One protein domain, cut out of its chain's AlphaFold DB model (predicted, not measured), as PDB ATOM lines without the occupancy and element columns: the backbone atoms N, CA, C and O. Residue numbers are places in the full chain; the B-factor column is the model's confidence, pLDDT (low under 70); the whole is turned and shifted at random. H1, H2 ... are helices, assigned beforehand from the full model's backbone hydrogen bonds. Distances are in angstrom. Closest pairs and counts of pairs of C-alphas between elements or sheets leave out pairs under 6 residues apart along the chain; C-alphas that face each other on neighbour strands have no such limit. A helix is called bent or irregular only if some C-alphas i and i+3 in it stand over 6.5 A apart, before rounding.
ATOM      1  N   LEU A 356      31.951 -10.383 -12.637       50.22
ATOM      2  CA  LEU A 356      31.935 -11.734 -13.222       50.22
ATOM      3  C   LEU A 356      33.344 -12.308 -13.350       50.22
ATOM      4  O   LEU A 356      33.567 -13.471 -13.021       50.22
ATOM      5  N   ASP A 357      34.302 -11.464 -13.731       53.12
ATOM      6  CA  ASP A 357      35.714 -11.824 -13.739       53.12
ATOM      7  C   ASP A 357      36.210 -12.112 -12.323       53.12
ATOM      8  O   ASP A 357      36.893 -13.104 -12.118       53.12
ATOM      9  N   ALA A 358      35.818 -11.318 -11.319       56.62
ATOM     10  CA  ALA A 358      36.205 -11.558  -9.928       56.62
ATOM     11  C   ALA A 358      35.607 -12.845  -9.334       56.62
ATOM     12  O   ALA A 358      36.264 -13.490  -8.513       56.62
ATOM     13  N   ILE A 359      34.380 -13.213  -9.719       52.72
ATOM     14  CA  ILE A 359      33.767 -14.498  -9.358       52.72
ATOM     15  C   ILE A 359      34.534 -15.619 -10.073       52.72
ATOM     16  O   ILE A 359      35.136 -16.457  -9.405       52.72
ATOM     17  N   SER A 360      34.658 -15.552 -11.407       52.44
ATOM     18  CA  SER A 360      35.415 -16.511 -12.233       52.44
ATOM     19  C   SER A 360      36.852 -16.727 -11.742       52.44
ATOM     20  O   SER A 360      37.325 -17.860 -11.663       52.44
ATOM     21  N   GLN A 361      37.546 -15.657 -11.359       57.31
ATOM     22  CA  GLN A 361      38.918 -15.695 -10.859       57.31
ATOM     23  C   GLN A 361      39.020 -16.329  -9.471       57.31
ATOM     24  O   GLN A 361      39.924 -17.133  -9.245       57.31
ATOM     25  N   ARG A 362      38.093 -16.043  -8.544       58.84
ATOM     26  CA  ARG A 362      38.060 -16.701  -7.220       58.84
ATOM     27  C   ARG A 362      37.904 -18.215  -7.335       58.84
ATOM     28  O   ARG A 362      38.495 -18.967  -6.569       58.84
ATOM     29  N   ILE A 363      37.153 -18.659  -8.330       54.03
ATOM     30  CA  ILE A 363      36.951 -20.078  -8.609       54.03
ATOM     31  C   ILE A 363      38.195 -20.692  -9.246       54.03
ATOM     32  O   ILE A 363      38.658 -21.741  -8.802       54.03
ATOM     33  N   LYS A 364      38.739 -20.047 -10.288       55.78
ATOM     34  CA  LYS A 364      39.951 -20.511 -10.976       55.78
ATOM     35  C   LYS A 364      41.108 -20.660  -9.998       55.78
ATOM     36  O   LYS A 364      41.706 -21.723  -9.947       55.78
ATOM     37  N   SER A 365      41.335 -19.656  -9.156       61.19
ATOM     38  CA  SER A 365      42.373 -19.694  -8.119       61.19
ATOM     39  C   SER A 365      42.163 -20.818  -7.095       61.19
ATOM     40  O   SER A 365      43.116 -21.531  -6.780       61.19
ATOM     41  N   ALA A 366      40.929 -21.062  -6.634       59.41
ATOM     42  CA  ALA A 366      40.631 -22.179  -5.730       59.41
ATOM     43  C   ALA A 366      40.870 -23.563  -6.373       59.41
ATOM     44  O   ALA A 366      41.278 -24.506  -5.690       59.41
ATOM     45  N   VAL A 367      40.637 -23.696  -7.683       57.75
ATOM     46  CA  VAL A 367      40.901 -24.928  -8.446       57.75
ATOM     47  C   VAL A 367      42.395 -25.094  -8.753       57.75
ATOM     48  O   VAL A 367      42.935 -26.180  -8.557       57.75
ATOM     49  N   GLU A 368      43.094 -24.025  -9.136       63.94
ATOM     50  CA  GLU A 368      44.539 -24.030  -9.408       63.94
ATOM     51  C   GLU A 368      45.368 -24.387  -8.163       63.94
ATOM     52  O   GLU A 368      46.364 -25.110  -8.254       63.94
ATOM     53  N   GLU A 369      44.950 -23.951  -6.970       65.81
ATOM     54  CA  GLU A 369      45.596 -24.343  -5.709       65.81
ATOM     55  C   GLU A 369      45.450 -25.851  -5.425       65.81
ATOM     56  O   GLU A 369      46.325 -26.481  -4.818       65.81
ATOM     57  N   LEU A 370      44.339 -26.460  -5.850       61.25
ATOM     58  CA  LEU A 370      44.154 -27.910  -5.776       61.25
ATOM     59  C   LEU A 370      45.044 -28.626  -6.806       61.25
ATOM     60  O   LEU A 370      45.683 -29.618  -6.453       61.25
ATOM     61  N   ASP A 371      45.177 -28.091  -8.022       62.19
ATOM     62  CA  ASP A 371      45.948 -28.703  -9.116       62.19
ATOM     63  C   ASP A 371      47.460 -28.683  -8.886       62.19
ATOM     64  O   ASP A 371      48.135 -29.700  -9.058       62.19
ATOM     65  N   ASN A 372      47.995 -27.575  -8.377       64.81
ATOM     66  CA  ASN A 372      49.421 -27.465  -8.063       64.81
ATOM     67  C   ASN A 372      49.863 -28.429  -6.947       64.81
ATOM     68  O   ASN A 372      51.017 -28.864  -6.910       64.81
ATOM     69  N   ARG A 373      48.953 -28.787  -6.030       63.44
ATOM     70  CA  ARG A 373      49.204 -29.818  -5.010       63.44
ATOM     71  C   ARG A 373      49.104 -31.234  -5.582       63.44
ATOM     72  O   ARG A 373      49.877 -32.093  -5.163       63.44
ATOM     73  N   ASN A 374      48.219 -31.457  -6.557       61.22
ATOM     74  CA  ASN A 374      48.053 -32.747  -7.234       61.22
ATOM     75  C   ASN A 374      49.314 -33.158  -8.006       61.22
ATOM     76  O   ASN A 374      49.771 -34.290  -7.868       61.22
ATOM     77  N   ILE A 375      49.911 -32.236  -8.768       64.12
ATOM     78  CA  ILE A 375      51.098 -32.518  -9.593       64.12
ATOM     79  C   ILE A 375      52.272 -32.987  -8.718       64.12
ATOM     80  O   ILE A 375      52.847 -34.045  -8.969       64.12
ATOM     81  N   LYS A 376      52.552 -32.271  -7.620       65.56
ATOM     82  CA  LYS A 376      53.657 -32.599  -6.701       65.56
ATOM     83  C   LYS A 376      53.507 -33.966  -6.029       65.56
ATOM     84  O   LYS A 376      54.495 -34.670  -5.826       65.56
ATOM     85  N   GLU A 377      52.292 -34.354  -5.643       63.88
ATOM     86  CA  GLU A 377      52.061 -35.666  -5.025       63.88
ATOM     87  C   GLU A 377      52.043 -36.813  -6.048       63.88
ATOM     88  O   GLU A 377      52.531 -37.900  -5.735       63.88
ATOM     89  N   ASN A 378      51.570 -36.575  -7.274       63.72
ATOM     90  CA  ASN A 378      51.614 -37.565  -8.353       63.72
ATOM     91  C   ASN A 378      53.054 -37.879  -8.779       63.72
ATOM     92  O   ASN A 378      53.412 -39.050  -8.918       63.72
ATOM     93  N   GLU A 379      53.915 -36.866  -8.889       68.94
ATOM     94  CA  GLU A 379      55.354 -37.043  -9.136       68.94
ATOM     95  C   GLU A 379      56.039 -37.833  -8.006       68.94
ATOM     96  O   GLU A 379      56.882 -38.708  -8.244       68.94
ATOM     97  N   ARG A 380      55.628 -37.594  -6.753       70.69
ATOM     98  CA  ARG A 380      56.132 -38.320  -5.577       70.69
ATOM     99  C   ARG A 380      55.754 -39.807  -5.586       70.69
ATOM    100  O   ARG A 380      56.516 -40.629  -5.082       70.69
ATOM    101  N   ILE A 381      54.592 -40.168  -6.126       69.44
ATOM    102  CA  ILE A 381      54.165 -41.570  -6.263       69.44
ATOM    103  C   ILE A 381      54.845 -42.224  -7.453       69.44
ATOM    104  O   ILE A 381      55.397 -43.309  -7.293       69.44
ATOM    105  N   ALA A 382      54.867 -41.558  -8.609       68.69
ATOM    106  CA  ALA A 382      55.513 -42.065  -9.815       68.69
ATOM    107  C   ALA A 382      56.984 -42.431  -9.553       68.69
ATOM    108  O   ALA A 382      57.418 -43.526  -9.901       68.69
ATOM    109  N   SER A 383      57.706 -41.583  -8.813       71.56
ATOM    110  CA  SER A 383      59.090 -41.840  -8.382       71.56
ATOM    111  C   SER A 383      59.250 -42.981  -7.361       71.56
ATOM    112  O   SER A 383      60.359 -43.471  -7.150       71.56
ATOM    113  N   ARG A 384      58.165 -43.435  -6.720       80.94
ATOM    114  CA  ARG A 384      58.153 -44.508  -5.709       80.94
ATOM    115  C   ARG A 384      57.524 -45.816  -6.196       80.94
ATOM    116  O   ARG A 384      57.677 -46.827  -5.511       80.94
ATOM    117  N   ILE A 385      56.884 -45.840  -7.367       81.38
ATOM    118  CA  ILE A 385      56.308 -47.060  -7.963       81.38
ATOM    119  C   ILE A 385      57.368 -48.158  -8.087       81.38
ATOM    120  O   ILE A 385      57.108 -49.300  -7.712       81.38
ATOM    121  N   ASP A 386      58.573 -47.816  -8.537       82.38
ATOM    122  CA  ASP A 386      59.656 -48.792  -8.693       82.38
ATOM    123  C   ASP A 386      60.128 -49.349  -7.346       82.38
ATOM    124  O   ASP A 386      60.424 -50.539  -7.232       82.38
ATOM    125  N   ARG A 387      60.089 -48.535  -6.279       87.56
ATOM    126  CA  ARG A 387      60.319 -49.015  -4.908       87.56
ATOM    127  C   ARG A 387      59.239 -50.020  -4.505       87.56
ATOM    128  O   ARG A 387      59.586 -51.086  -4.001       87.56
ATOM    129  N   PHE A 388      57.959 -49.734  -4.735       87.88
ATOM    130  CA  PHE A 388      56.875 -50.659  -4.380       87.88
ATOM    131  C   PHE A 388      56.940 -51.970  -5.176       87.88
ATOM    132  O   PHE A 388      56.834 -53.045  -4.587       87.88
ATOM    133  N   LYS A 389      57.236 -51.899  -6.480       86.75
ATOM    134  CA  LYS A 389      57.506 -53.079  -7.316       86.75
ATOM    135  C   LYS A 389      58.707 -53.872  -6.805       86.75
ATOM    136  O   LYS A 389      58.635 -55.090  -6.718       86.75
ATOM    137  N   SER A 390      59.773 -53.207  -6.357       87.06
ATOM    138  CA  SER A 390      60.935 -53.899  -5.784       87.06
ATOM    139  C   SER A 390      60.599 -54.672  -4.497       87.06
ATOM    140  O   SER A 390      61.125 -55.769  -4.284       87.06
ATOM    141  N   VAL A 391      59.688 -54.142  -3.664       88.88
ATOM    142  CA  VAL A 391      59.168 -54.813  -2.457       88.88
ATOM    143  C   VAL A 391      58.315 -56.018  -2.848       88.88
ATOM    144  O   VAL A 391      58.501 -57.103  -2.296       88.88
ATOM    145  N   GLN A 392      57.445 -55.860  -3.844       89.06
ATOM    146  CA  GLN A 392      56.647 -56.947  -4.407       89.06
ATOM    147  C   GLN A 392      57.532 -58.062  -4.991       89.06
ATOM    148  O   GLN A 392      57.320 -59.240  -4.712       89.06
ATOM    149  N   ASP A 393      58.572 -57.714  -5.748       89.00
ATOM    150  CA  ASP A 393      59.507 -58.673  -6.334       89.00
ATOM    151  C   ASP A 393      60.327 -59.401  -5.267       89.00
ATOM    152  O   ASP A 393      60.576 -60.605  -5.378       89.00
ATOM    153  N   ALA A 394      60.740 -58.696  -4.211       87.12
ATOM    154  CA  ALA A 394      61.402 -59.302  -3.061       87.12
ATOM    155  C   ALA A 394      60.484 -60.305  -2.347       87.12
ATOM    156  O   ALA A 394      60.922 -61.420  -2.049       87.12
ATOM    157  N   ALA A 395      59.209 -59.954  -2.162       85.94
ATOM    158  CA  ALA A 395      58.196 -60.847  -1.614       85.94
ATOM    159  C   ALA A 395      57.975 -62.073  -2.513       85.94
ATOM    160  O   ALA A 395      58.040 -63.200  -2.032       85.94
ATOM    161  N   ASN A 396      57.838 -61.890  -3.828       87.88
ATOM    162  CA  ASN A 396      57.676 -62.978  -4.796       87.88
ATOM    163  C   ASN A 396      58.882 -63.932  -4.826       87.88
ATOM    164  O   ASN A 396      58.724 -65.151  -4.931       87.88
ATOM    165  N   ARG A 397      60.108 -63.405  -4.699       87.88
ATOM    166  CA  ARG A 397      61.318 -64.231  -4.542       87.88
ATOM    167  C   ARG A 397      61.288 -65.028  -3.236       87.88
ATOM    168  O   ARG A 397      61.652 -66.205  -3.238       87.88
ATOM    169  N   ALA A 398      60.836 -64.420  -2.139       84.56
ATOM    170  CA  ALA A 398      60.682 -65.098  -0.854       84.56
ATOM    171  C   ALA A 398      59.602 -66.193  -0.903       84.56
ATOM    172  O   ALA A 398      59.860 -67.296  -0.430       84.56
ATOM    173  N   VAL A 399      58.464 -65.948  -1.563       85.19
ATOM    174  CA  VAL A 399      57.404 -66.941  -1.824       85.19
ATOM    175  C   VAL A 399      57.973 -68.161  -2.547       85.19
ATOM    176  O   VAL A 399      57.813 -69.286  -2.078       85.19
ATOM    177  N   LYS A 400      58.729 -67.970  -3.640       87.38
ATOM    178  CA  LYS A 400      59.368 -69.088  -4.365       87.38
ATOM    179  C   LYS A 400      60.311 -69.894  -3.465       87.38
ATOM    180  O   LYS A 400      60.287 -71.122  -3.485       87.38
ATOM    181  N   LYS A 401      61.109 -69.209  -2.641       84.81
ATOM    182  CA  LYS A 401      62.052 -69.846  -1.709       84.81
ATOM    183  C   LYS A 401      61.345 -70.605  -0.581       84.81
ATOM    184  O   LYS A 401      61.798 -71.680  -0.205       84.81
ATOM    185  N   PHE A 402      60.258 -70.061  -0.041       82.75
ATOM    186  CA  PHE A 402      59.483 -70.681   1.036       82.75
ATOM    187  C   PHE A 402      58.606 -71.831   0.533       82.75
ATOM    188  O   PHE A 402      58.489 -72.841   1.218       82.75
ATOM    189  N   ALA A 403      58.077 -71.735  -0.690       80.94
ATOM    190  CA  ALA A 403      57.347 -72.822  -1.342       80.94
ATOM    191  C   ALA A 403      58.237 -74.049  -1.612       80.94
ATOM    192  O   ALA A 403      57.767 -75.176  -1.521       80.94
ATOM    193  N   ALA A 404      59.529 -73.840  -1.890       83.62
ATOM    194  CA  ALA A 404      60.509 -74.915  -2.074       83.62
ATOM    195  C   ALA A 404      61.005 -75.549  -0.753       83.62
ATOM    196  O   ALA A 404      61.824 -76.469  -0.781       83.62
ATOM    197  N   SER A 405      60.551 -75.061   0.408       79.50
ATOM    198  CA  SER A 405      60.915 -75.616   1.715       79.50
ATOM    199  C   SER A 405      60.216 -76.953   1.971       79.50
ATOM    200  O   SER A 405      59.064 -77.137   1.583       79.50
ATOM    201  N   LYS A 406      60.883 -77.867   2.686       78.94
ATOM    202  CA  LYS A 406      60.275 -79.118   3.182       78.94
ATOM    203  C   LYS A 406      59.440 -78.925   4.456       78.94
ATOM    204  O   LYS A 406      58.761 -79.850   4.883       78.94
ATOM    205  N   ASP A 407      59.505 -77.746   5.071       76.94
ATOM    206  CA  ASP A 407      58.771 -77.416   6.293       76.94
ATOM    207  C   ASP A 407      57.346 -76.936   5.960       76.94
ATOM    208  O   ASP A 407      57.165 -75.904   5.306       76.94
ATOM    209  N   ALA A 408      56.338 -77.671   6.439       71.88
ATOM    210  CA  ALA A 408      54.922 -77.376   6.225       71.88
ATOM    211  C   ALA A 408      54.493 -75.995   6.768       71.88
ATOM    212  O   ALA A 408      53.635 -75.339   6.175       71.88
ATOM    213  N   GLN A 409      55.113 -75.504   7.849       69.19
ATOM    214  CA  GLN A 409      54.856 -74.162   8.387       69.19
ATOM    215  C   GLN A 409      55.460 -73.074   7.491       69.19
ATOM    216  O   GLN A 409      54.859 -72.018   7.294       69.19
ATOM    217  N   VAL A 410      56.620 -73.339   6.880       72.12
ATOM    218  CA  VAL A 410      57.248 -72.426   5.908       72.12
ATOM    219  C   VAL A 410      56.465 -72.398   4.592       72.12
ATOM    220  O   VAL A 410      56.318 -71.330   3.999       72.12
ATOM    221  N   GLN A 411      55.891 -73.525   4.165       72.00
ATOM    222  CA  GLN A 411      54.981 -73.568   3.015       72.00
ATOM    223  C   GLN A 411      53.683 -72.794   3.278       72.00
ATOM    224  O   GLN A 411      53.256 -72.019   2.425       72.00
ATOM    225  N   LYS A 412      53.097 -72.911   4.476       72.38
ATOM    226  CA  LYS A 412      51.925 -72.114   4.878       72.38
ATOM    227  C   LYS A 412      52.240 -70.614   4.973       72.38
ATOM    228  O   LYS A 412      51.436 -69.783   4.574       72.38
ATOM    229  N   ALA A 413      53.442 -70.248   5.424       72.12
ATOM    230  CA  ALA A 413      53.909 -68.860   5.371       72.12
ATOM    231  C   ALA A 413      54.116 -68.354   3.928       72.12
ATOM    232  O   ALA A 413      54.035 -67.152   3.684       72.12
ATOM    233  N   SER A 414      54.365 -69.255   2.971       77.88
ATOM    234  CA  SER A 414      54.481 -68.920   1.549       77.88
ATOM    235  C   SER A 414      53.141 -68.515   0.931       77.88
ATOM    236  O   SER A 414      53.108 -67.540   0.183       77.88
ATOM    237  N   SER A 415      52.037 -69.199   1.267       75.31
ATOM    238  CA  SER A 415      50.702 -68.828   0.766       75.31
ATOM    239  C   SER A 415      50.261 -67.463   1.297       75.31
ATOM    240  O   SER A 415      49.928 -66.588   0.506       75.31
ATOM    241  N   ALA A 416      50.424 -67.219   2.600       76.19
ATOM    242  CA  ALA A 416      50.095 -65.926   3.205       76.19
ATOM    243  C   ALA A 416      50.952 -64.770   2.662       76.19
ATOM    244  O   ALA A 416      50.467 -63.657   2.451       76.19
ATOM    245  N   LEU A 417      52.244 -65.017   2.408       82.44
ATOM    246  CA  LEU A 417      53.124 -64.011   1.808       82.44
ATOM    247  C   LEU A 417      52.791 -63.765   0.329       82.44
ATOM    248  O   LEU A 417      52.941 -62.639  -0.144       82.44
ATOM    249  N   ARG A 418      52.318 -64.791  -0.388       84.94
ATOM    250  CA  ARG A 418      51.833 -64.673  -1.765       84.94
ATOM    251  C   ARG A 418      50.581 -63.808  -1.831       84.94
ATOM    252  O   ARG A 418      50.573 -62.860  -2.607       84.94
ATOM    253  N   ASP A 419      49.591 -64.061  -0.983       85.00
ATOM    254  CA  ASP A 419      48.355 -63.272  -0.941       85.00
ATOM    255  C   ASP A 419      48.638 -61.804  -0.574       85.00
ATOM    256  O   ASP A 419      48.097 -60.890  -1.195       85.00
ATOM    257  N   ARG A 420      49.574 -61.550   0.352       87.00
ATOM    258  CA  ARG A 420      50.062 -60.193   0.675       87.00
ATOM    259  C   ARG A 420      50.792 -59.520  -0.495       87.00
ATOM    260  O   ARG A 420      50.626 -58.320  -0.700       87.00
ATOM    261  N   ALA A 421      51.585 -60.263  -1.267       85.94
ATOM    262  CA  ALA A 421      52.255 -59.743  -2.461       85.94
ATOM    263  C   ALA A 421      51.265 -59.462  -3.607       85.94
ATOM    264  O   ALA A 421      51.422 -58.472  -4.322       85.94
ATOM    265  N   GLU A 422      50.231 -60.294  -3.765       89.25
ATOM    266  CA  GLU A 422      49.127 -60.080  -4.708       89.25
ATOM    267  C   GLU A 422      48.262 -58.876  -4.303       89.25
ATOM    268  O   GLU A 422      47.847 -58.101  -5.165       89.25
ATOM    269  N   LEU A 423      48.044 -58.670  -3.002       89.06
ATOM    270  CA  LEU A 423      47.365 -57.490  -2.465       89.06
ATOM    271  C   LEU A 423      48.159 -56.208  -2.719       89.06
ATOM    272  O   LEU A 423      47.603 -55.249  -3.249       89.06
ATOM    273  N   LEU A 424      49.466 -56.217  -2.442       89.19
ATOM    274  CA  LEU A 424      50.348 -55.097  -2.771       89.19
ATOM    275  C   LEU A 424      50.333 -54.794  -4.279       89.19
ATOM    276  O   LEU A 424      50.308 -53.631  -4.665       89.19
ATOM    277  N   ALA A 425      50.289 -55.819  -5.136       89.31
ATOM    278  CA  ALA A 425      50.163 -55.646  -6.585       89.31
ATOM    279  C   ALA A 425      48.879 -54.894  -6.969       89.31
ATOM    280  O   ALA A 425      48.923 -53.954  -7.761       89.31
ATOM    281  N   ALA A 426      47.746 -55.304  -6.392       88.12
ATOM    282  CA  ALA A 426      46.449 -54.686  -6.645       88.12
ATOM    283  C   ALA A 426      46.385 -53.241  -6.120       88.12
ATOM    284  O   ALA A 426      45.810 -52.377  -6.777       88.12
ATOM    285  N   GLU A 427      47.009 -52.951  -4.975       88.25
ATOM    286  CA  GLU A 427      47.104 -51.595  -4.415       88.25
ATOM    287  C   GLU A 427      48.048 -50.684  -5.223       88.25
ATOM    288  O   GLU A 427      47.744 -49.505  -5.407       88.25
ATOM    289  N   ILE A 428      49.151 -51.216  -5.776       87.50
ATOM    290  CA  ILE A 428      50.011 -50.488  -6.732       87.50
ATOM    291  C   ILE A 428      49.209 -50.121  -7.985       87.50
ATOM    292  O   ILE A 428      49.254 -48.974  -8.429       87.50
ATOM    293  N   GLU A 429      48.458 -51.072  -8.546       87.81
ATOM    294  CA  GLU A 429      47.625 -50.843  -9.732       87.81
ATOM    295  C   GLU A 429      46.504 -49.833  -9.442       87.81
ATOM    296  O   GLU A 429      46.244 -48.937 -10.242       87.81
ATOM    297  N   GLN A 430      45.883 -49.901  -8.260       87.81
ATOM    298  CA  GLN A 430      44.879 -48.924  -7.837       87.81
ATOM    299  C   GLN A 430      45.474 -47.516  -7.716       87.81
ATOM    300  O   GLN A 430      44.854 -46.545  -8.158       87.81
ATOM    301  N   ALA A 431      46.674 -47.392  -7.144       84.75
ATOM    302  CA  ALA A 431      47.381 -46.121  -7.059       84.75
ATOM    303  C   ALA A 431      47.741 -45.570  -8.450       84.75
ATOM    304  O   ALA A 431      47.620 -44.368  -8.667       84.75
ATOM    305  N   GLN A 432      48.105 -46.429  -9.409       84.62
ATOM    306  CA  GLN A 432      48.340 -46.035 -10.803       84.62
ATOM    307  C   GLN A 432      47.064 -45.546 -11.490       84.62
ATOM    308  O   GLN A 432      47.067 -44.461 -12.057       84.62
ATOM    309  N   VAL A 433      45.949 -46.273 -11.362       85.56
ATOM    310  CA  VAL A 433      44.648 -45.833 -11.901       85.56
ATOM    311  C   VAL A 433      44.236 -44.487 -11.299       85.56
ATOM    312  O   VAL A 433      43.708 -43.629 -12.001       85.56
ATOM    313  N   ARG A 434      44.504 -44.259 -10.007       84.25
ATOM    314  CA  ARG A 434      44.253 -42.962  -9.366       84.25
ATOM    315  C   ARG A 434      45.181 -41.856  -9.856       84.25
ATOM    316  O   ARG A 434      44.701 -40.748 -10.077       84.25
ATOM    317  N   ALA A 435      46.453 -42.159 -10.094       79.88
ATOM    318  CA  ALA A 435      47.384 -41.226 -10.714       79.88
ATOM    319  C   ALA A 435      46.965 -40.868 -12.153       79.88
ATOM    320  O   ALA A 435      47.034 -39.699 -12.514       79.88
ATOM    321  N   ASP A 436      46.458 -41.824 -12.936       81.12
ATOM    322  CA  ASP A 436      45.947 -41.589 -14.295       81.12
ATOM    323  C   ASP A 436      44.711 -40.675 -14.288       81.12
ATOM    324  O   ASP A 436      44.602 -39.758 -15.105       81.12
ATOM    325  N   ILE A 437      43.793 -40.889 -13.336       79.88
ATOM    326  CA  ILE A 437      42.637 -40.008 -13.118       79.88
ATOM    327  C   ILE A 437      43.129 -38.598 -12.766       79.88
ATOM    328  O   ILE A 437      42.709 -37.631 -13.396       79.88
ATOM    329  N   ASP A 438      44.046 -38.467 -11.808       76.75
ATOM    330  CA  ASP A 438      44.567 -37.165 -11.382       76.75
ATOM    331  C   ASP A 438      45.390 -36.469 -12.494       76.75
ATOM    332  O   ASP A 438      45.343 -35.244 -12.613       76.75
ATOM    333  N   ALA A 439      46.084 -37.217 -13.358       76.06
ATOM    334  CA  ALA A 439      46.809 -36.690 -14.517       76.06
ATOM    335  C   ALA A 439      45.862 -36.154 -15.601       76.06
ATOM    336  O   ALA A 439      46.081 -35.066 -16.138       76.06
ATOM    337  N   TYR A 440      44.765 -36.865 -15.882       75.94
ATOM    338  CA  TYR A 440      43.715 -36.357 -16.765       75.94
ATOM    339  C   TYR A 440      43.126 -35.049 -16.213       75.94
ATOM    340  O   TYR A 440      43.041 -34.043 -16.914       75.94
ATOM    341  N   LEU A 441      42.813 -35.029 -14.916       72.81
ATOM    342  CA  LEU A 441      42.256 -33.868 -14.218       72.81
ATOM    343  C   LEU A 441      43.172 -32.637 -14.203       72.81
ATOM    344  O   LEU A 441      42.650 -31.528 -14.076       72.81
ATOM    345  N   ALA A 442      44.490 -32.831 -14.305       69.94
ATOM    346  CA  ALA A 442      45.495 -31.768 -14.353       69.94
ATOM    347  C   ALA A 442      45.700 -31.182 -15.763       69.94
ATOM    348  O   ALA A 442      46.194 -30.066 -15.903       69.94
ATOM    349  N   THR A 443      45.342 -31.929 -16.812       66.50
ATOM    350  CA  THR A 443      45.507 -31.488 -18.210       66.50
ATOM    351  C   THR A 443      44.266 -30.791 -18.763       66.50
ATOM    352  O   THR A 443      44.382 -29.955 -19.661       66.50
ATOM    353  N   GLU A 444      43.085 -31.085 -18.215       65.88
ATOM    354  CA  GLU A 444      41.828 -30.487 -18.656       65.88
ATOM    355  C   GLU A 444      41.573 -29.129 -17.982       65.88
ATOM    356  O   GLU A 444      41.418 -29.030 -16.765       65.88
ATOM    357  N   LYS A 445      41.493 -28.073 -18.800       55.28
ATOM    358  CA  LYS A 445      41.265 -26.690 -18.351       55.28
ATOM    359  C   LYS A 445      39.782 -26.310 -18.328       55.28
ATOM    360  O   LYS A 445      39.417 -25.307 -17.717       55.28
ATOM    361  N   GLN A 446      38.919 -27.069 -19.007       53.16
ATOM    362  CA  GLN A 446      37.481 -26.808 -19.037       53.16
ATOM    363  C   GLN A 446      36.763 -27.486 -17.864       53.16
ATOM    364  O   GLN A 446      36.697 -28.709 -17.761       53.16
ATOM    365  N   GLN A 447      36.154 -26.672 -17.000       54.62
ATOM    366  CA  GLN A 447      35.490 -27.138 -15.779       54.62
ATOM    367  C   GLN A 447      34.312 -28.097 -16.014       54.62
ATOM    368  O   GLN A 447      34.116 -29.024 -15.228       54.62
ATOM    369  N   SER A 448      33.538 -27.905 -17.087       54.34
ATOM    370  CA  SER A 448      32.437 -28.807 -17.453       54.34
ATOM    371  C   SER A 448      32.947 -30.218 -17.744       54.34
ATOM    372  O   SER A 448      32.454 -31.181 -17.167       54.34
ATOM    373  N   LYS A 449      34.019 -30.330 -18.533       62.50
ATOM    374  CA  LYS A 449      34.654 -31.609 -18.871       62.50
ATOM    375  C   LYS A 449      35.260 -32.310 -17.659       62.50
ATOM    376  O   LYS A 449      35.144 -33.524 -17.541       62.50
ATOM    377  N   VAL A 450      35.856 -31.556 -16.733       63.06
ATOM    378  CA  VAL A 450      36.358 -32.087 -15.454       63.06
ATOM    379  C   VAL A 450      35.234 -32.733 -14.644       63.06
ATOM    380  O   VAL A 450      35.399 -33.840 -14.129       63.06
ATOM    381  N   ARG A 451      34.093 -32.047 -14.523       63.62
ATOM    382  CA  ARG A 451      32.929 -32.546 -13.788       63.62
ATOM    383  C   ARG A 451      32.366 -33.804 -14.447       63.62
ATOM    384  O   ARG A 451      32.164 -34.797 -13.756       63.62
ATOM    385  N   ASP A 452      32.153 -33.765 -15.756       64.88
ATOM    386  CA  ASP A 452      31.562 -34.875 -16.506       64.88
ATOM    387  C   ASP A 452      32.476 -36.115 -16.468       64.88
ATOM    388  O   ASP A 452      32.012 -37.226 -16.224       64.88
ATOM    389  N   PHE A 453      33.797 -35.928 -16.553       73.19
ATOM    390  CA  PHE A 453      34.772 -37.006 -16.371       73.19
ATOM    391  C   PHE A 453      34.734 -37.624 -14.964       73.19
ATOM    392  O   PHE A 453      34.774 -38.846 -14.831       73.19
ATOM    393  N   LEU A 454      34.657 -36.813 -13.902       72.06
ATOM    394  CA  LEU A 454      34.558 -37.321 -12.526       72.06
ATOM    395  C   LEU A 454      33.261 -38.106 -12.297       72.06
ATOM    396  O   LEU A 454      33.279 -39.111 -11.584       72.06
ATOM    397  N   TRP A 455      32.162 -37.673 -12.921       69.81
ATOM    398  CA  TRP A 455      30.911 -38.425 -12.943       69.81
ATOM    399  C   TRP A 455      31.065 -39.761 -13.661       69.81
ATOM    400  O   TRP A 455      30.704 -40.779 -13.082       69.81
ATOM    401  N   ASP A 456      31.672 -39.790 -14.846       70.62
ATOM    402  CA  ASP A 456      31.923 -41.026 -15.595       70.62
ATOM    403  C   ASP A 456      32.816 -42.015 -14.826       70.62
ATOM    404  O   ASP A 456      32.578 -43.224 -14.849       70.62
ATOM    405  N   VAL A 457      33.833 -41.518 -14.113       77.88
ATOM    406  CA  VAL A 457      34.686 -42.331 -13.228       77.88
ATOM    407  C   VAL A 457      33.872 -42.915 -12.071       77.88
ATOM    408  O   VAL A 457      34.004 -44.101 -11.764       77.88
ATOM    409  N   ALA A 458      33.030 -42.102 -11.428       72.44
ATOM    410  CA  ALA A 458      32.191 -42.543 -10.318       72.44
ATOM    411  C   ALA A 458      31.131 -43.565 -10.766       72.44
ATOM    412  O   ALA A 458      30.969 -44.592 -10.108       72.44
ATOM    413  N   ASP A 459      30.469 -43.319 -11.898       67.69
ATOM    414  CA  ASP A 459      29.489 -44.227 -12.506       67.69
ATOM    415  C   ASP A 459      30.150 -45.536 -12.957       67.69
ATOM    416  O   ASP A 459      29.622 -46.619 -12.708       67.69
ATOM    417  N   GLY A 460      31.331 -45.468 -13.581       70.12
ATOM    418  CA  GLY A 460      32.074 -46.650 -14.016       70.12
ATOM    419  C   GLY A 460      32.544 -47.532 -12.854       70.12
ATOM    420  O   GLY A 460      32.632 -48.751 -13.010       70.12
ATOM    421  N   ALA A 461      32.833 -46.942 -11.692       72.56
ATOM    422  CA  ALA A 461      33.228 -47.668 -10.484       72.56
ATOM    423  C   ALA A 461      32.052 -48.362  -9.770       72.56
ATOM    424  O   ALA A 461      32.288 -49.285  -8.986       72.56
ATOM    425  N   ASP A 462      30.807 -47.950 -10.044       68.56
ATOM    426  CA  ASP A 462      29.578 -48.457  -9.424       68.56
ATOM    427  C   ASP A 462      28.776 -49.339 -10.410       68.56
ATOM    428  O   ASP A 462      27.994 -48.881 -11.250       68.56
ATOM    429  N   ILE A 463      28.997 -50.656 -10.339       53.47
ATOM    430  CA  ILE A 463      28.439 -51.617 -11.307       53.47
ATOM    431  C   ILE A 463      26.918 -51.785 -11.161       53.47
ATOM    432  O   ILE A 463      26.227 -51.957 -12.163       53.47
ATOM    433  N   GLU A 464      26.357 -51.663  -9.955       45.97
ATOM    434  CA  GLU A 464      24.896 -51.703  -9.766       45.97
ATOM    435  C   GLU A 464      24.200 -50.486 -10.390       45.97
ATOM    436  O   GLU A 464      23.091 -50.600 -10.923       45.97
ATOM    437  N   ARG A 465      24.859 -49.322 -10.367       46.44
ATOM    438  CA  ARG A 465      24.342 -48.075 -10.941       46.44
ATOM    439  C   ARG A 465      24.436 -48.062 -12.470       46.44
ATOM    440  O   ARG A 465      23.478 -47.668 -13.133       46.44
ATOM    441  N   SER A 466      25.529 -48.581 -13.032       40.94
ATOM    442  CA  SER A 466      25.702 -48.730 -14.486       40.94
ATOM    443  C   SER A 466      24.807 -49.817 -15.104       40.94
ATOM    444  O   SER A 466      24.325 -49.620 -16.217       40.94
ATOM    445  N   ILE A 467      24.480 -50.892 -14.372       42.19
ATOM    446  CA  ILE A 467      23.496 -51.912 -14.797       42.19
ATOM    447  C   ILE A 467      22.047 -51.390 -14.695       42.19
ATOM    448  O   ILE A 467      21.219 -51.695 -15.551       42.19
ATOM    449  N   LYS A 468      21.712 -50.552 -13.699       41.16
ATOM    450  CA  LYS A 468      20.391 -49.886 -13.634       41.16
ATOM    451  C   LYS A 468      20.149 -48.923 -14.806       41.16
ATOM    452  O   LYS A 468      19.010 -48.789 -15.246       41.16
ATOM    453  N   LYS A 469      21.207 -48.311 -15.349       42.84
ATOM    454  CA  LYS A 469      21.165 -47.375 -16.491       42.84
ATOM    455  C   LYS A 469      20.689 -48.033 -17.797       42.84
ATOM    456  O   LYS A 469      20.024 -47.380 -18.594       42.84
ATOM    457  N   GLU A 470      20.929 -49.335 -17.983       38.81
ATOM    458  CA  GLU A 470      20.398 -50.103 -19.127       38.81
ATOM    459  C   GLU A 470      18.874 -50.320 -19.070       38.81
ATOM    460  O   GLU A 470      18.273 -50.692 -20.076       38.81
ATOM    461  N   ARG A 471      18.217 -50.056 -17.929       35.31
ATOM    462  CA  ARG A 471      16.767 -50.253 -17.756       35.31
ATOM    463  C   ARG A 471      15.932 -48.973 -17.670       35.31
ATOM    464  O   ARG A 471      14.710 -49.084 -17.681       35.31
ATOM    465  N   THR A 472      16.528 -47.780 -17.635       29.48
ATOM    466  CA  THR A 472      15.775 -46.514 -17.532       29.48
ATOM    467  C   THR A 472      16.430 -45.379 -18.330       29.48
ATOM    468  O   THR A 472      17.515 -44.921 -17.984       29.48
ATOM    469  N   HIS A 473      15.749 -44.901 -19.373       29.92
ATOM    470  CA  HIS A 473      15.900 -43.561 -19.975       29.92
ATOM    471  C   HIS A 473      14.687 -42.700 -19.535       29.92
ATOM    472  O   HIS A 473      13.642 -43.309 -19.300       29.92
ATOM    473  N   PRO A 474      14.696 -41.345 -19.560       35.66
ATOM    474  CA  PRO A 474      15.790 -40.369 -19.478       35.66
ATOM    475  C   PRO A 474      15.392 -39.110 -18.638       35.66
ATOM    476  O   PRO A 474      14.990 -38.105 -19.213       35.66
ATOM    477  N   SER A 508      33.987 -43.545 -22.619       68.12
ATOM    478  CA  SER A 508      34.820 -42.418 -22.200       68.12
ATOM    479  C   SER A 508      35.987 -42.923 -21.338       68.12
ATOM    480  O   SER A 508      35.925 -43.980 -20.700       68.12
ATOM    481  N   ILE A 509      37.110 -42.205 -21.363       73.38
ATOM    482  CA  ILE A 509      38.298 -42.555 -20.566       73.38
ATOM    483  C   ILE A 509      37.925 -42.651 -19.075       73.38
ATOM    484  O   ILE A 509      38.402 -43.555 -18.391       73.38
ATOM    485  N   GLY A 510      37.007 -41.794 -18.608       73.44
ATOM    486  CA  GLY A 510      36.482 -41.813 -17.244       73.44
ATOM    487  C   GLY A 510      35.789 -43.128 -16.889       73.44
ATOM    488  O   GLY A 510      36.170 -43.771 -15.915       73.44
ATOM    489  N   GLU A 511      34.867 -43.607 -17.726       75.00
ATOM    490  CA  GLU A 511      34.148 -44.868 -17.493       75.00
ATOM    491  C   GLU A 511      35.102 -46.077 -17.442       75.00
ATOM    492  O   GLU A 511      34.965 -46.972 -16.602       75.00
ATOM    493  N   LYS A 512      36.119 -46.100 -18.316       79.56
ATOM    494  CA  LYS A 512      37.139 -47.163 -18.351       79.56
ATOM    495  C   LYS A 512      38.006 -47.163 -17.093       79.56
ATOM    496  O   LYS A 512      38.264 -48.236 -16.542       79.56
ATOM    497  N   LEU A 513      38.451 -45.989 -16.643       83.06
ATOM    498  CA  LEU A 513      39.227 -45.837 -15.410       83.06
ATOM    499  C   LEU A 513      38.377 -46.184 -14.180       83.06
ATOM    500  O   LEU A 513      38.837 -46.934 -13.323       83.06
ATOM    501  N   GLY A 514      37.115 -45.750 -14.153       80.62
ATOM    502  CA  GLY A 514      36.143 -46.090 -13.116       80.62
ATOM    503  C   GLY A 514      35.936 -47.597 -12.978       80.62
ATOM    504  O   GLY A 514      36.096 -48.147 -11.890       80.62
ATOM    505  N   ARG A 515      35.682 -48.307 -14.087       81.81
ATOM    506  CA  ARG A 515      35.519 -49.775 -14.079       81.81
ATOM    507  C   ARG A 515      36.756 -50.501 -13.563       81.81
ATOM    508  O   ARG A 515      36.634 -51.447 -12.782       81.81
ATOM    509  N   ARG A 516      37.950 -50.071 -13.986       84.44
ATOM    510  CA  ARG A 516      39.217 -50.628 -13.486       84.44
ATOM    511  C   ARG A 516      39.349 -50.417 -11.984       84.44
ATOM    512  O   ARG A 516      39.633 -51.367 -11.261       84.44
ATOM    513  N   GLU A 517      39.070 -49.210 -11.507       84.44
ATOM    514  CA  GLU A 517      39.138 -48.896 -10.086       84.44
ATOM    515  C   GLU A 517      38.126 -49.703  -9.254       84.44
ATOM    516  O   GLU A 517      38.475 -50.235  -8.200       84.44
ATOM    517  N   GLY A 518      36.886 -49.841  -9.733       81.19
ATOM    518  CA  GLY A 518      35.846 -50.646  -9.086       81.19
ATOM    519  C   GLY A 518      36.213 -52.133  -9.008       81.19
ATOM    520  O   GLY A 518      36.013 -52.777  -7.976       81.19
ATOM    521  N   ASN A 519      36.818 -52.684 -10.064       84.75
ATOM    522  CA  ASN A 519      37.340 -54.054 -10.068       84.75
ATOM    523  C   ASN A 519      38.478 -54.238  -9.056       84.75
ATOM    524  O   ASN A 519      38.475 -55.213  -8.303       84.75
ATOM    525  N   LEU A 520      39.418 -53.290  -9.000       86.25
ATOM    526  CA  LEU A 520      40.552 -53.334  -8.077       86.25
ATOM    527  C   LEU A 520      40.110 -53.234  -6.619       86.25
ATOM    528  O   LEU A 520      40.564 -54.029  -5.803       86.25
ATOM    529  N   LYS A 521      39.164 -52.344  -6.294       85.06
ATOM    530  CA  LYS A 521      38.585 -52.243  -4.944       85.06
ATOM    531  C   LYS A 521      38.004 -53.569  -4.463       85.06
ATOM    532  O   LYS A 521      38.275 -53.979  -3.339       85.06
ATOM    533  N   ARG A 522      37.241 -54.262  -5.313       84.06
ATOM    534  CA  ARG A 522      36.670 -55.577  -4.975       84.06
ATOM    535  C   ARG A 522      37.758 -56.621  -4.754       84.06
ATOM    536  O   ARG A 522      37.755 -57.296  -3.730       84.06
ATOM    537  N   ARG A 523      38.741 -56.674  -5.657       86.44
ATOM    538  CA  ARG A 523      39.880 -57.594  -5.553       86.44
ATOM    539  C   ARG A 523      40.703 -57.366  -4.282       86.44
ATOM    540  O   ARG A 523      41.113 -58.335  -3.651       86.44
ATOM    541  N   ILE A 524      40.920 -56.109  -3.895       86.50
ATOM    542  CA  ILE A 524      41.594 -55.720  -2.648       86.50
ATOM    543  C   ILE A 524      40.804 -56.238  -1.441       86.50
ATOM    544  O   ILE A 524      41.372 -56.932  -0.604       86.50
ATOM    545  N   VAL A 525      39.489 -56.000  -1.387       86.50
ATOM    546  CA  VAL A 525      38.621 -56.484  -0.295       86.50
ATOM    547  C   VAL A 525      38.635 -58.015  -0.187       86.50
ATOM    548  O   VAL A 525      38.722 -58.556   0.917       86.50
ATOM    549  N   GLU A 526      38.590 -58.726  -1.314       86.50
ATOM    550  CA  GLU A 526      38.664 -60.192  -1.361       86.50
ATOM    551  C   GLU A 526      40.025 -60.732  -0.894       86.50
ATOM    552  O   GLU A 526      40.083 -61.713  -0.149       86.50
ATOM    553  N   LEU A 527      41.128 -60.109  -1.325       85.50
ATOM    554  CA  LEU A 527      42.487 -60.460  -0.896       85.50
ATOM    555  C   LEU A 527      42.684 -60.196   0.599       85.50
ATOM    556  O   LEU A 527      43.195 -61.055   1.310       85.50
ATOM    557  N   GLU A 528      42.205 -59.065   1.112       85.62
ATOM    558  CA  GLU A 528      42.235 -58.780   2.546       85.62
ATOM    559  C   GLU A 528      41.416 -59.781   3.366       85.62
ATOM    560  O   GLU A 528      41.841 -60.200   4.441       85.62
ATOM    561  N   ALA A 529      40.233 -60.176   2.883       84.12
ATOM    562  CA  ALA A 529      39.411 -61.179   3.551       84.12
ATOM    563  C   ALA A 529      40.102 -62.551   3.586       84.12
ATOM    564  O   ALA A 529      40.049 -63.231   4.614       84.12
ATOM    565  N   ARG A 530      40.789 -62.934   2.498       84.25
ATOM    566  CA  ARG A 530      41.622 -64.144   2.450       84.25
ATOM    567  C   ARG A 530      42.767 -64.079   3.451       84.25
ATOM    568  O   ARG A 530      42.855 -64.972   4.286       84.25
ATOM    569  N   ILE A 531      43.539 -62.993   3.461       81.12
ATOM    570  CA  ILE A 531      44.654 -62.804   4.401       81.12
ATOM    571  C   ILE A 531      44.166 -62.859   5.854       81.12
ATOM    572  O   ILE A 531      44.743 -63.587   6.654       81.12
ATOM    573  N   ARG A 532      43.059 -62.182   6.200       81.12
ATOM    574  CA  ARG A 532      42.466 -62.240   7.553       81.12
ATOM    575  C   ARG A 532      42.081 -63.669   7.958       81.12
ATOM    576  O   ARG A 532      42.321 -64.086   9.090       81.12
ATOM    577  N   LYS A 533      41.493 -64.437   7.035       78.50
ATOM    578  CA  LYS A 533      41.127 -65.843   7.265       78.50
ATOM    579  C   LYS A 533      42.370 -66.719   7.434       78.50
ATOM    580  O   LYS A 533      42.417 -67.537   8.352       78.50
ATOM    581  N   GLU A 534      43.388 -66.525   6.602       71.25
ATOM    582  CA  GLU A 534      44.656 -67.247   6.693       71.25
ATOM    583  C   GLU A 534      45.392 -66.951   8.004       71.25
ATOM    584  O   GLU A 534      45.828 -67.893   8.666       71.25
ATOM    585  N   GLU A 535      45.438 -65.692   8.440       67.94
ATOM    586  CA  GLU A 535      46.019 -65.260   9.719       67.94
ATOM    587  C   GLU A 535      45.300 -65.873  10.922       67.94
ATOM    588  O   GLU A 535      45.957 -66.374  11.832       67.94
ATOM    589  N   SER A 536      43.964 -65.928  10.897       65.19
ATOM    590  CA  SER A 536      43.185 -66.600  11.947       65.19
ATOM    591  C   SER A 536      43.435 -68.115  12.005       65.19
ATOM    592  O   SER A 536      43.311 -68.729  13.062       65.19
ATOM    593  N   SER A 537      43.829 -68.722  10.878       58.88
ATOM    594  CA  SER A 537      44.124 -70.155  10.759       58.88
ATOM    595  C   SER A 537      45.598 -70.509  11.008       58.88
ATOM    596  O   SER A 537      45.940 -71.683  11.183       58.88
ATOM    597  N   ALA A 538      46.501 -69.527  10.963       54.84
ATOM    598  CA  ALA A 538      47.943 -69.683  11.111       54.84
ATOM    599  C   ALA A 538      48.360 -69.306  12.541       54.84
ATOM    600  O   ALA A 538      48.802 -68.194  12.810       54.84
ATOM    601  N   GLY A 539      48.217 -70.245  13.480       52.06
ATOM    602  CA  GLY A 539      48.646 -70.046  14.865       52.06
ATOM    603  C   GLY A 539      50.136 -69.686  14.971       52.06
ATOM    604  O   GLY A 539      50.979 -70.491  14.601       52.06
ATOM    605  N   ALA A 540      50.419 -68.474  15.465       50.50
ATOM    606  CA  ALA A 540      51.631 -67.904  16.094       50.50
ATOM    607  C   ALA A 540      53.068 -68.205  15.578       50.50
ATOM    608  O   ALA A 540      53.997 -67.508  15.994       50.50
ATOM    609  N   ALA A 541      53.306 -69.133  14.652       52.97
ATOM    610  CA  ALA A 541      54.641 -69.592  14.250       52.97
ATOM    611  C   ALA A 541      55.057 -69.127  12.841       52.97
ATOM    612  O   ALA A 541      55.705 -69.857  12.094       52.97
ATOM    613  N   ILE A 542      54.718 -67.891  12.452       58.38
ATOM    614  CA  ILE A 542      55.293 -67.304  11.231       58.38
ATOM    615  C   ILE A 542      56.792 -67.065  11.475       58.38
ATOM    616  O   ILE A 542      57.169 -66.315  12.380       58.38
ATOM    617  N   ASN A 543      57.640 -67.695  10.655       63.91
ATOM    618  CA  ASN A 543      59.095 -67.520  10.635       63.91
ATOM    619  C   ASN A 543      59.468 -66.023  10.677       63.91
ATOM    620  O   ASN A 543      58.896 -65.227   9.931       63.91
ATOM    621  N   ALA A 544      60.450 -65.637  11.501       66.44
ATOM    622  CA  ALA A 544      60.922 -64.252  11.624       66.44
ATOM    623  C   ALA A 544      61.221 -63.597  10.259       66.44
ATOM    624  O   ALA A 544      60.881 -62.435  10.044       66.44
ATOM    625  N   LYS A 545      61.746 -64.365   9.292       67.75
ATOM    626  CA  LYS A 545      62.009 -63.888   7.923       67.75
ATOM    627  C   LYS A 545      60.732 -63.598   7.124       67.75
ATOM    628  O   LYS A 545      60.715 -62.660   6.336       67.75
ATOM    629  N   ALA A 546      59.670 -64.381   7.319       70.31
ATOM    630  CA  ALA A 546      58.371 -64.135   6.689       70.31
ATOM    631  C   ALA A 546      57.648 -62.949   7.346       70.31
ATOM    632  O   ALA A 546      57.069 -62.135   6.633       70.31
ATOM    633  N   LYS A 547      57.772 -62.784   8.674       76.94
ATOM    634  CA  LYS A 547      57.293 -61.590   9.398       76.94
ATOM    635  C   LYS A 547      57.979 -60.311   8.918       76.94
ATOM    636  O   LYS A 547      57.320 -59.290   8.764       76.94
ATOM    637  N   GLU A 548      59.281 -60.359   8.646       81.56
ATOM    638  CA  GLU A 548      60.013 -59.193   8.142       81.56
ATOM    639  C   GLU A 548      59.567 -58.790   6.727       81.56
ATOM    640  O   GLU A 548      59.355 -57.607   6.468       81.56
ATOM    641  N   GLN A 549      59.366 -59.753   5.819       81.94
ATOM    642  CA  GLN A 549      58.836 -59.458   4.479       81.94
ATOM    643  C   GLN A 549      57.392 -58.944   4.540       81.94
ATOM    644  O   GLN A 549      57.066 -57.958   3.887       81.94
ATOM    645  N   ALA A 550      56.555 -59.559   5.377       79.88
ATOM    646  CA  ALA A 550      55.193 -59.115   5.654       79.88
ATOM    647  C   ALA A 550      55.148 -57.662   6.158       79.88
ATOM    648  O   ALA A 550      54.377 -56.865   5.633       79.88
ATOM    649  N   LYS A 551      56.036 -57.287   7.089       85.50
ATOM    650  CA  LYS A 551      56.153 -55.913   7.600       85.50
ATOM    651  C   LYS A 551      56.519 -54.910   6.503       85.50
ATOM    652  O   LYS A 551      55.895 -53.861   6.413       85.50
ATOM    653  N   ARG A 552      57.496 -55.234   5.644       86.31
ATOM    654  CA  ARG A 552      57.892 -54.364   4.516       86.31
ATOM    655  C   ARG A 552      56.758 -54.168   3.510       86.31
ATOM    656  O   ARG A 552      56.620 -53.081   2.956       86.31
ATOM    657  N   ILE A 553      55.963 -55.215   3.276       85.56
ATOM    658  CA  ILE A 553      54.751 -55.122   2.460       85.56
ATOM    659  C   ILE A 553      53.751 -54.194   3.148       85.56
ATOM    660  O   ILE A 553      53.334 -53.226   2.529       85.56
ATOM    661  N   ASP A 554      53.415 -54.423   4.416       84.19
ATOM    662  CA  ASP A 554      52.413 -53.623   5.132       84.19
ATOM    663  C   ASP A 554      52.799 -52.135   5.235       84.19
ATOM    664  O   ASP A 554      51.937 -51.270   5.094       84.19
ATOM    665  N   GLU A 555      54.086 -51.812   5.395       87.81
ATOM    666  CA  GLU A 555      54.594 -50.432   5.326       87.81
ATOM    667  C   GLU A 555      54.365 -49.808   3.936       87.81
ATOM    668  O   GLU A 555      53.865 -48.687   3.833       87.81
ATOM    669  N   ALA A 556      54.670 -50.540   2.857       87.12
ATOM    670  CA  ALA A 556      54.415 -50.089   1.486       87.12
ATOM    671  C   ALA A 556      52.913 -49.910   1.200       87.12
ATOM    672  O   ALA A 556      52.517 -48.921   0.583       87.12
ATOM    673  N   ARG A 557      52.077 -50.828   1.696       90.38
ATOM    674  CA  ARG A 557      50.612 -50.756   1.624       90.38
ATOM    675  C   ARG A 557      50.070 -49.537   2.366       90.38
ATOM    676  O   ARG A 557      49.217 -48.830   1.842       90.38
ATOM    677  N   GLY A 558      50.600 -49.243   3.556       86.19
ATOM    678  CA  GLY A 558      50.240 -48.053   4.330       86.19
ATOM    679  C   GLY A 558      50.500 -46.753   3.565       86.19
ATOM    680  O   GLY A 558      49.623 -45.891   3.500       86.19
ATOM    681  N   GLU A 559      51.663 -46.642   2.913       86.50
ATOM    682  CA  GLU A 559      51.992 -45.492   2.058       86.50
ATOM    683  C   GLU A 559      51.039 -45.373   0.846       86.50
ATOM    684  O   GLU A 559      50.593 -44.271   0.515       86.50
ATOM    685  N   LEU A 560      50.699 -46.492   0.193       84.75
ATOM    686  CA  LEU A 560      49.769 -46.533  -0.947       84.75
ATOM    687  C   LEU A 560      48.333 -46.177  -0.538       84.75
ATOM    688  O   LEU A 560      47.676 -45.379  -1.209       84.75
ATOM    689  N   ALA A 561      47.857 -46.713   0.584       84.50
ATOM    690  CA  ALA A 561      46.531 -46.437   1.121       84.50
ATOM    691  C   ALA A 561      46.373 -44.963   1.519       84.50
ATOM    692  O   ALA A 561      45.337 -44.354   1.242       84.50
ATOM    693  N   GLU A 562      47.404 -44.359   2.122       85.31
ATOM    694  CA  GLU A 562      47.405 -42.932   2.448       85.31
ATOM    695  C   GLU A 562      47.299 -42.071   1.182       85.31
ATOM    696  O   GLU A 562      46.527 -41.109   1.150       85.31
ATOM    697  N   PHE A 563      48.015 -42.437   0.118       83.31
ATOM    698  CA  PHE A 563      47.914 -41.751  -1.167       83.31
ATOM    699  C   PHE A 563      46.525 -41.868  -1.791       83.31
ATOM    700  O   PHE A 563      45.931 -40.848  -2.141       83.31
ATOM    701  N   VAL A 564      45.985 -43.085  -1.903       82.38
ATOM    702  CA  VAL A 564      44.655 -43.316  -2.486       82.38
ATOM    703  C   VAL A 564      43.594 -42.546  -1.699       82.38
ATOM    704  O   VAL A 564      42.749 -41.878  -2.296       82.38
ATOM    705  N   LYS A 565      43.670 -42.555  -0.362       84.56
ATOM    706  CA  LYS A 565      42.785 -41.770   0.507       84.56
ATOM    707  C   LYS A 565      42.890 -40.273   0.218       84.56
ATOM    708  O   LYS A 565      41.867 -39.625   0.008       84.56
ATOM    709  N   LYS A 566      44.110 -39.729   0.162       82.38
ATOM    710  CA  LYS A 566      44.342 -38.311  -0.146       82.38
ATOM    711  C   LYS A 566      43.833 -37.939  -1.543       82.38
ATOM    712  O   LYS A 566      43.191 -36.902  -1.669       82.38
ATOM    713  N   SER A 567      44.041 -38.779  -2.558       79.25
ATOM    714  CA  SER A 567      43.512 -38.574  -3.918       79.25
ATOM    715  C   SER A 567      41.980 -38.516  -3.923       79.25
ATOM    716  O   SER A 567      41.397 -37.555  -4.427       79.25
ATOM    717  N   ILE A 568      41.311 -39.452  -3.243       77.06
ATOM    718  CA  ILE A 568      39.845 -39.462  -3.117       77.06
ATOM    719  C   ILE A 568      39.326 -38.216  -2.382       77.06
ATOM    720  O   ILE A 568      38.368 -37.588  -2.838       77.06
ATOM    721  N   ASP A 569      39.942 -37.833  -1.261       79.38
ATOM    722  CA  ASP A 569      39.529 -36.656  -0.489       79.38
ATOM    723  C   ASP A 569      39.696 -35.359  -1.298       79.38
ATOM    724  O   ASP A 569      38.841 -34.472  -1.234       79.38
ATOM    725  N   ARG A 570      40.754 -35.254  -2.113       75.50
ATOM    726  CA  ARG A 570      40.956 -34.127  -3.035       75.50
ATOM    727  C   ARG A 570      39.882 -34.075  -4.113       75.50
ATOM    728  O   ARG A 570      39.324 -33.005  -4.345       75.50
ATOM    729  N   GLN A 571      39.541 -35.209  -4.723       72.56
ATOM    730  CA  GLN A 571      38.478 -35.268  -5.729       72.56
ATOM    731  C   GLN A 571      37.121 -34.869  -5.144       72.56
ATOM    732  O   GLN A 571      36.412 -34.064  -5.743       72.56
ATOM    733  N   LYS A 572      36.792 -35.329  -3.930       73.62
ATOM    734  CA  LYS A 572      35.579 -34.904  -3.211       73.62
ATOM    735  C   LYS A 572      35.556 -33.401  -2.937       73.62
ATOM    736  O   LYS A 572      34.525 -32.768  -3.134       73.62
ATOM    737  N   ARG A 573      36.684 -32.814  -2.518       73.56
ATOM    738  CA  ARG A 573      36.804 -31.355  -2.342       73.56
ATOM    739  C   ARG A 573      36.627 -30.611  -3.664       73.56
ATOM    740  O   ARG A 573      35.953 -29.588  -3.676       73.56
ATOM    741  N   ARG A 574      37.171 -31.137  -4.768       69.25
ATOM    742  CA  ARG A 574      37.001 -30.569  -6.115       69.25
ATOM    743  C   ARG A 574      35.521 -30.539  -6.498       69.25
ATOM    744  O   ARG A 574      35.026 -29.485  -6.868       69.25
ATOM    745  N   VAL A 575      34.797 -31.643  -6.307       65.25
ATOM    746  CA  VAL A 575      33.342 -31.706  -6.541       65.25
ATOM    747  C   VAL A 575      32.583 -30.734  -5.632       65.25
ATOM    748  O   VAL A 575      31.743 -29.994  -6.120       65.25
ATOM    749  N   ALA A 576      32.928 -30.639  -4.345       66.19
ATOM    750  CA  ALA A 576      32.271 -29.710  -3.422       66.19
ATOM    751  C   ALA A 576      32.466 -28.225  -3.802       66.19
ATOM    752  O   ALA A 576      31.531 -27.435  -3.692       66.19
ATOM    753  N   VAL A 577      33.657 -27.840  -4.279       66.12
ATOM    754  CA  VAL A 577      33.914 -26.492  -4.825       66.12
ATOM    755  C   VAL A 577      33.095 -26.264  -6.103       66.12
ATOM    756  O   VAL A 577      32.519 -25.192  -6.278       66.12
ATOM    757  N   MET A 578      32.979 -27.286  -6.957       57.53
ATOM    758  CA  MET A 578      32.176 -27.236  -8.184       57.53
ATOM    759  C   MET A 578      30.656 -27.199  -7.933       57.53
ATOM    760  O   MET A 578      29.917 -26.602  -8.712       57.53
ATOM    761  N   ASP A 579      30.174 -27.788  -6.843       59.00
ATOM    762  CA  ASP A 579      28.761 -27.732  -6.445       59.00
ATOM    763  C   ASP A 579      28.405 -26.383  -5.803       59.00
ATOM    764  O   ASP A 579      27.280 -25.896  -5.929       59.00
ATOM    765  N   ARG A 580      29.374 -25.724  -5.157       56.09
ATOM    766  CA  ARG A 580      29.194 -24.379  -4.594       56.09
ATOM    767  C   ARG A 580      28.888 -23.335  -5.671       56.09
ATOM    768  O   ARG A 580      28.007 -22.500  -5.489       56.09
ATOM    769  N   LEU A 581      29.550 -23.457  -6.821       53.62
ATOM    770  CA  LEU A 581      29.325 -22.644  -8.020       53.62
ATOM    771  C   LEU A 581      27.880 -22.655  -8.513       53.62
ATOM    772  O   LEU A 581      27.336 -21.633  -8.921       53.62
ATOM    773  N   THR A 582      27.263 -23.832  -8.491       53.41
ATOM    774  CA  THR A 582      25.907 -24.027  -9.009       53.41
ATOM    775  C   THR A 582      24.843 -23.673  -7.976       53.41
ATOM    776  O   THR A 582      23.787 -23.170  -8.352       53.41
ATOM    777  N   ARG A 583      25.109 -23.889  -6.681       51.81
ATOM    778  CA  ARG A 583      24.122 -23.669  -5.610       51.81
ATOM    779  C   ARG A 583      24.118 -22.267  -5.003       51.81
ATOM    780  O   ARG A 583      23.051 -21.821  -4.597       51.81
ATOM    781  N   GLU A 584      25.259 -21.583  -4.914       51.56
ATOM    782  CA  GLU A 584      25.360 -20.298  -4.198       51.56
ATOM    783  C   GLU A 584      25.561 -19.101  -5.142       51.56
ATOM    784  O   GLU A 584      24.935 -18.059  -4.957       51.56
ATOM    785  N   GLU A 585      26.385 -19.236  -6.183       55.19
ATOM    786  CA  GLU A 585      26.785 -18.087  -7.009       55.19
ATOM    787  C   GLU A 585      25.817 -17.776  -8.155       55.19
ATOM    788  O   GLU A 585      25.614 -16.609  -8.486       55.19
ATOM    789  N   ALA A 586      25.153 -18.784  -8.724       58.06
ATOM    790  CA  ALA A 586      24.157 -18.569  -9.771       58.06
ATOM    791  C   ALA A 586      22.911 -17.790  -9.297       58.06
ATOM    792  O   ALA A 586      22.528 -16.832  -9.975       58.06
ATOM    793  N   PRO A 587      22.299 -18.109  -8.137       59.94
ATOM    794  CA  PRO A 587      21.205 -17.302  -7.600       59.94
ATOM    795  C   PRO A 587      21.657 -15.891  -7.208       59.94
ATOM    796  O   PRO A 587      20.909 -14.937  -7.412       59.94
ATOM    797  N   ALA A 588      22.879 -15.743  -6.681       62.44
ATOM    798  CA  ALA A 588      23.435 -14.443  -6.314       62.44
ATOM    799  C   ALA A 588      23.656 -13.548  -7.543       62.44
ATOM    800  O   ALA A 588      23.272 -12.379  -7.527       62.44
ATOM    801  N   LEU A 589      24.201 -14.105  -8.630       65.19
ATOM    802  CA  LEU A 589      24.366 -13.393  -9.894       65.19
ATOM    803  C   LEU A 589      23.012 -13.034 -10.518       65.19
ATOM    804  O   LEU A 589      22.836 -11.905 -10.966       65.19
ATOM    805  N   ALA A 590      22.045 -13.955 -10.518       65.44
ATOM    806  CA  ALA A 590      20.700 -13.683 -11.022       65.44
ATOM    807  C   ALA A 590      20.005 -12.567 -10.220       65.44
ATOM    808  O   ALA A 590      19.394 -11.669 -10.801       65.44
ATOM    809  N   ALA A 591      20.143 -12.578  -8.890       69.00
ATOM    810  CA  ALA A 591      19.627 -11.522  -8.024       69.00
ATOM    811  C   ALA A 591      20.313 -10.172  -8.288       69.00
ATOM    812  O   ALA A 591      19.639  -9.141  -8.331       69.00
ATOM    813  N   GLU A 592      21.631 -10.159  -8.505       72.75
ATOM    814  CA  GLU A 592      22.369  -8.941  -8.853       72.75
ATOM    815  C   GLU A 592      21.944  -8.399 -10.223       72.75
ATOM    816  O   GLU A 592      21.614  -7.219 -10.326       72.75
ATOM    817  N   VAL A 593      21.868  -9.246 -11.254       76.12
ATOM    818  CA  VAL A 593      21.388  -8.875 -12.596       76.12
ATOM    819  C   VAL A 593      19.989  -8.267 -12.521       76.12
ATOM    820  O   VAL A 593      19.757  -7.181 -13.058       76.12
ATOM    821  N   LEU A 594      19.070  -8.913 -11.799       79.56
ATOM    822  CA  LEU A 594      17.720  -8.396 -11.592       79.56
ATOM    823  C   LEU A 594      17.739  -7.040 -10.876       79.56
ATOM    824  O   LEU A 594      17.049  -6.112 -11.297       79.56
TER     825      LEU A 594
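This is residues 356 to 474 and 508 to 594 of the 872 residues of an uncharacterized protein of Betaproteobacteria bacterium ADurb.Bin341 (UniProt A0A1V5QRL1). A long, loose bundle of helices runs along one axis, with H2 in its middle, H1b and H5 on either side of H2, and the long arm H6a packed along it. H1a carries H1 on past H1b at a bend, the short H3 packs on the first part of H5, the small H4 lies off to one side, and H6b extends the nearly straight H6 beyond the bundle. The 206 printed residues include six named helices, H1 to H6 in chain order, and no named strand; the class is all helix, and the bundle consists of H1a, H1b, H2, H3, H5 and H6a. The whole is loose, with a radius of gyration of the C-alphas of 22.2 A, and only just elongated, spanning 83 by 42 by 27 A.

H1, residues 356 to 403, was assigned as one helix by its hydrogen bonds but is bent, with C-alphas 383 and 386 7.0 A apart. Its arm H1a, residues 356 to 383, is 40.8 A long and starts with C-alpha 356 at (31.935, -11.734, -13.222); H1b is residues 386 to 403, 25.2 A. H2, residues 408 to 443, measures 52.8 A, from C-alpha 408 at (54.922, -77.376, 6.225). H3 is residues 447 to 461, 21.3 A, and H4 residues 463 to 469, 9.9 A. H5, residues 509 to 537, is 42.2 A long. H6, residues 544 to 594, was likewise assigned as one helix but is bent, with C-alphas 583 and 586 6.6 A apart; H6a, residues 544 to 583, is 57.4 A long, and H6b, residues 586 to 594, 12.2 A, ends with C-alpha 594 at (17.720, -8.396, -11.592).

H2 is the hub. It forms a hairpin with H1b, closest at the C-alphas of Val 399 and Ser 414, 4.9 A. H2 touches H5 at a shallow tilt of 22 degrees, opposite ways, the closest C-alphas being Leu 423 and Leu 527, 5.9 A. H2 and H6a touch and run the same way at 26 degrees, a shallow tilt; C-alphas 431 and 564 are closest, 6.0 A. H3 touches H5 residues 509 to 519, closest at C-alphas 457 and 514, 4.0 A. H3 and H4 only just touch, only at the corner, with 3 pairs of C-alphas within 8 A. H6b touches no helix. Every O i to N i+4 pair is within hydrogen-bond range in H1b, H2, H3, H4, H5 and H6b; H1a has 21 of 24 and H6a 35 of 36.

The farthest C-alphas, Lys 406 and Leu 594, are 83.8 A apart. Residues 475 to 507 are not printed, and C-alphas 474 and 508 are 19.3 A apart across this cut. No link printed whole is long. Mean pLDDT of the printed part is 72.1; 83 residues are under 70, among them 356 to 379, 462 to 474 and 574 to 591.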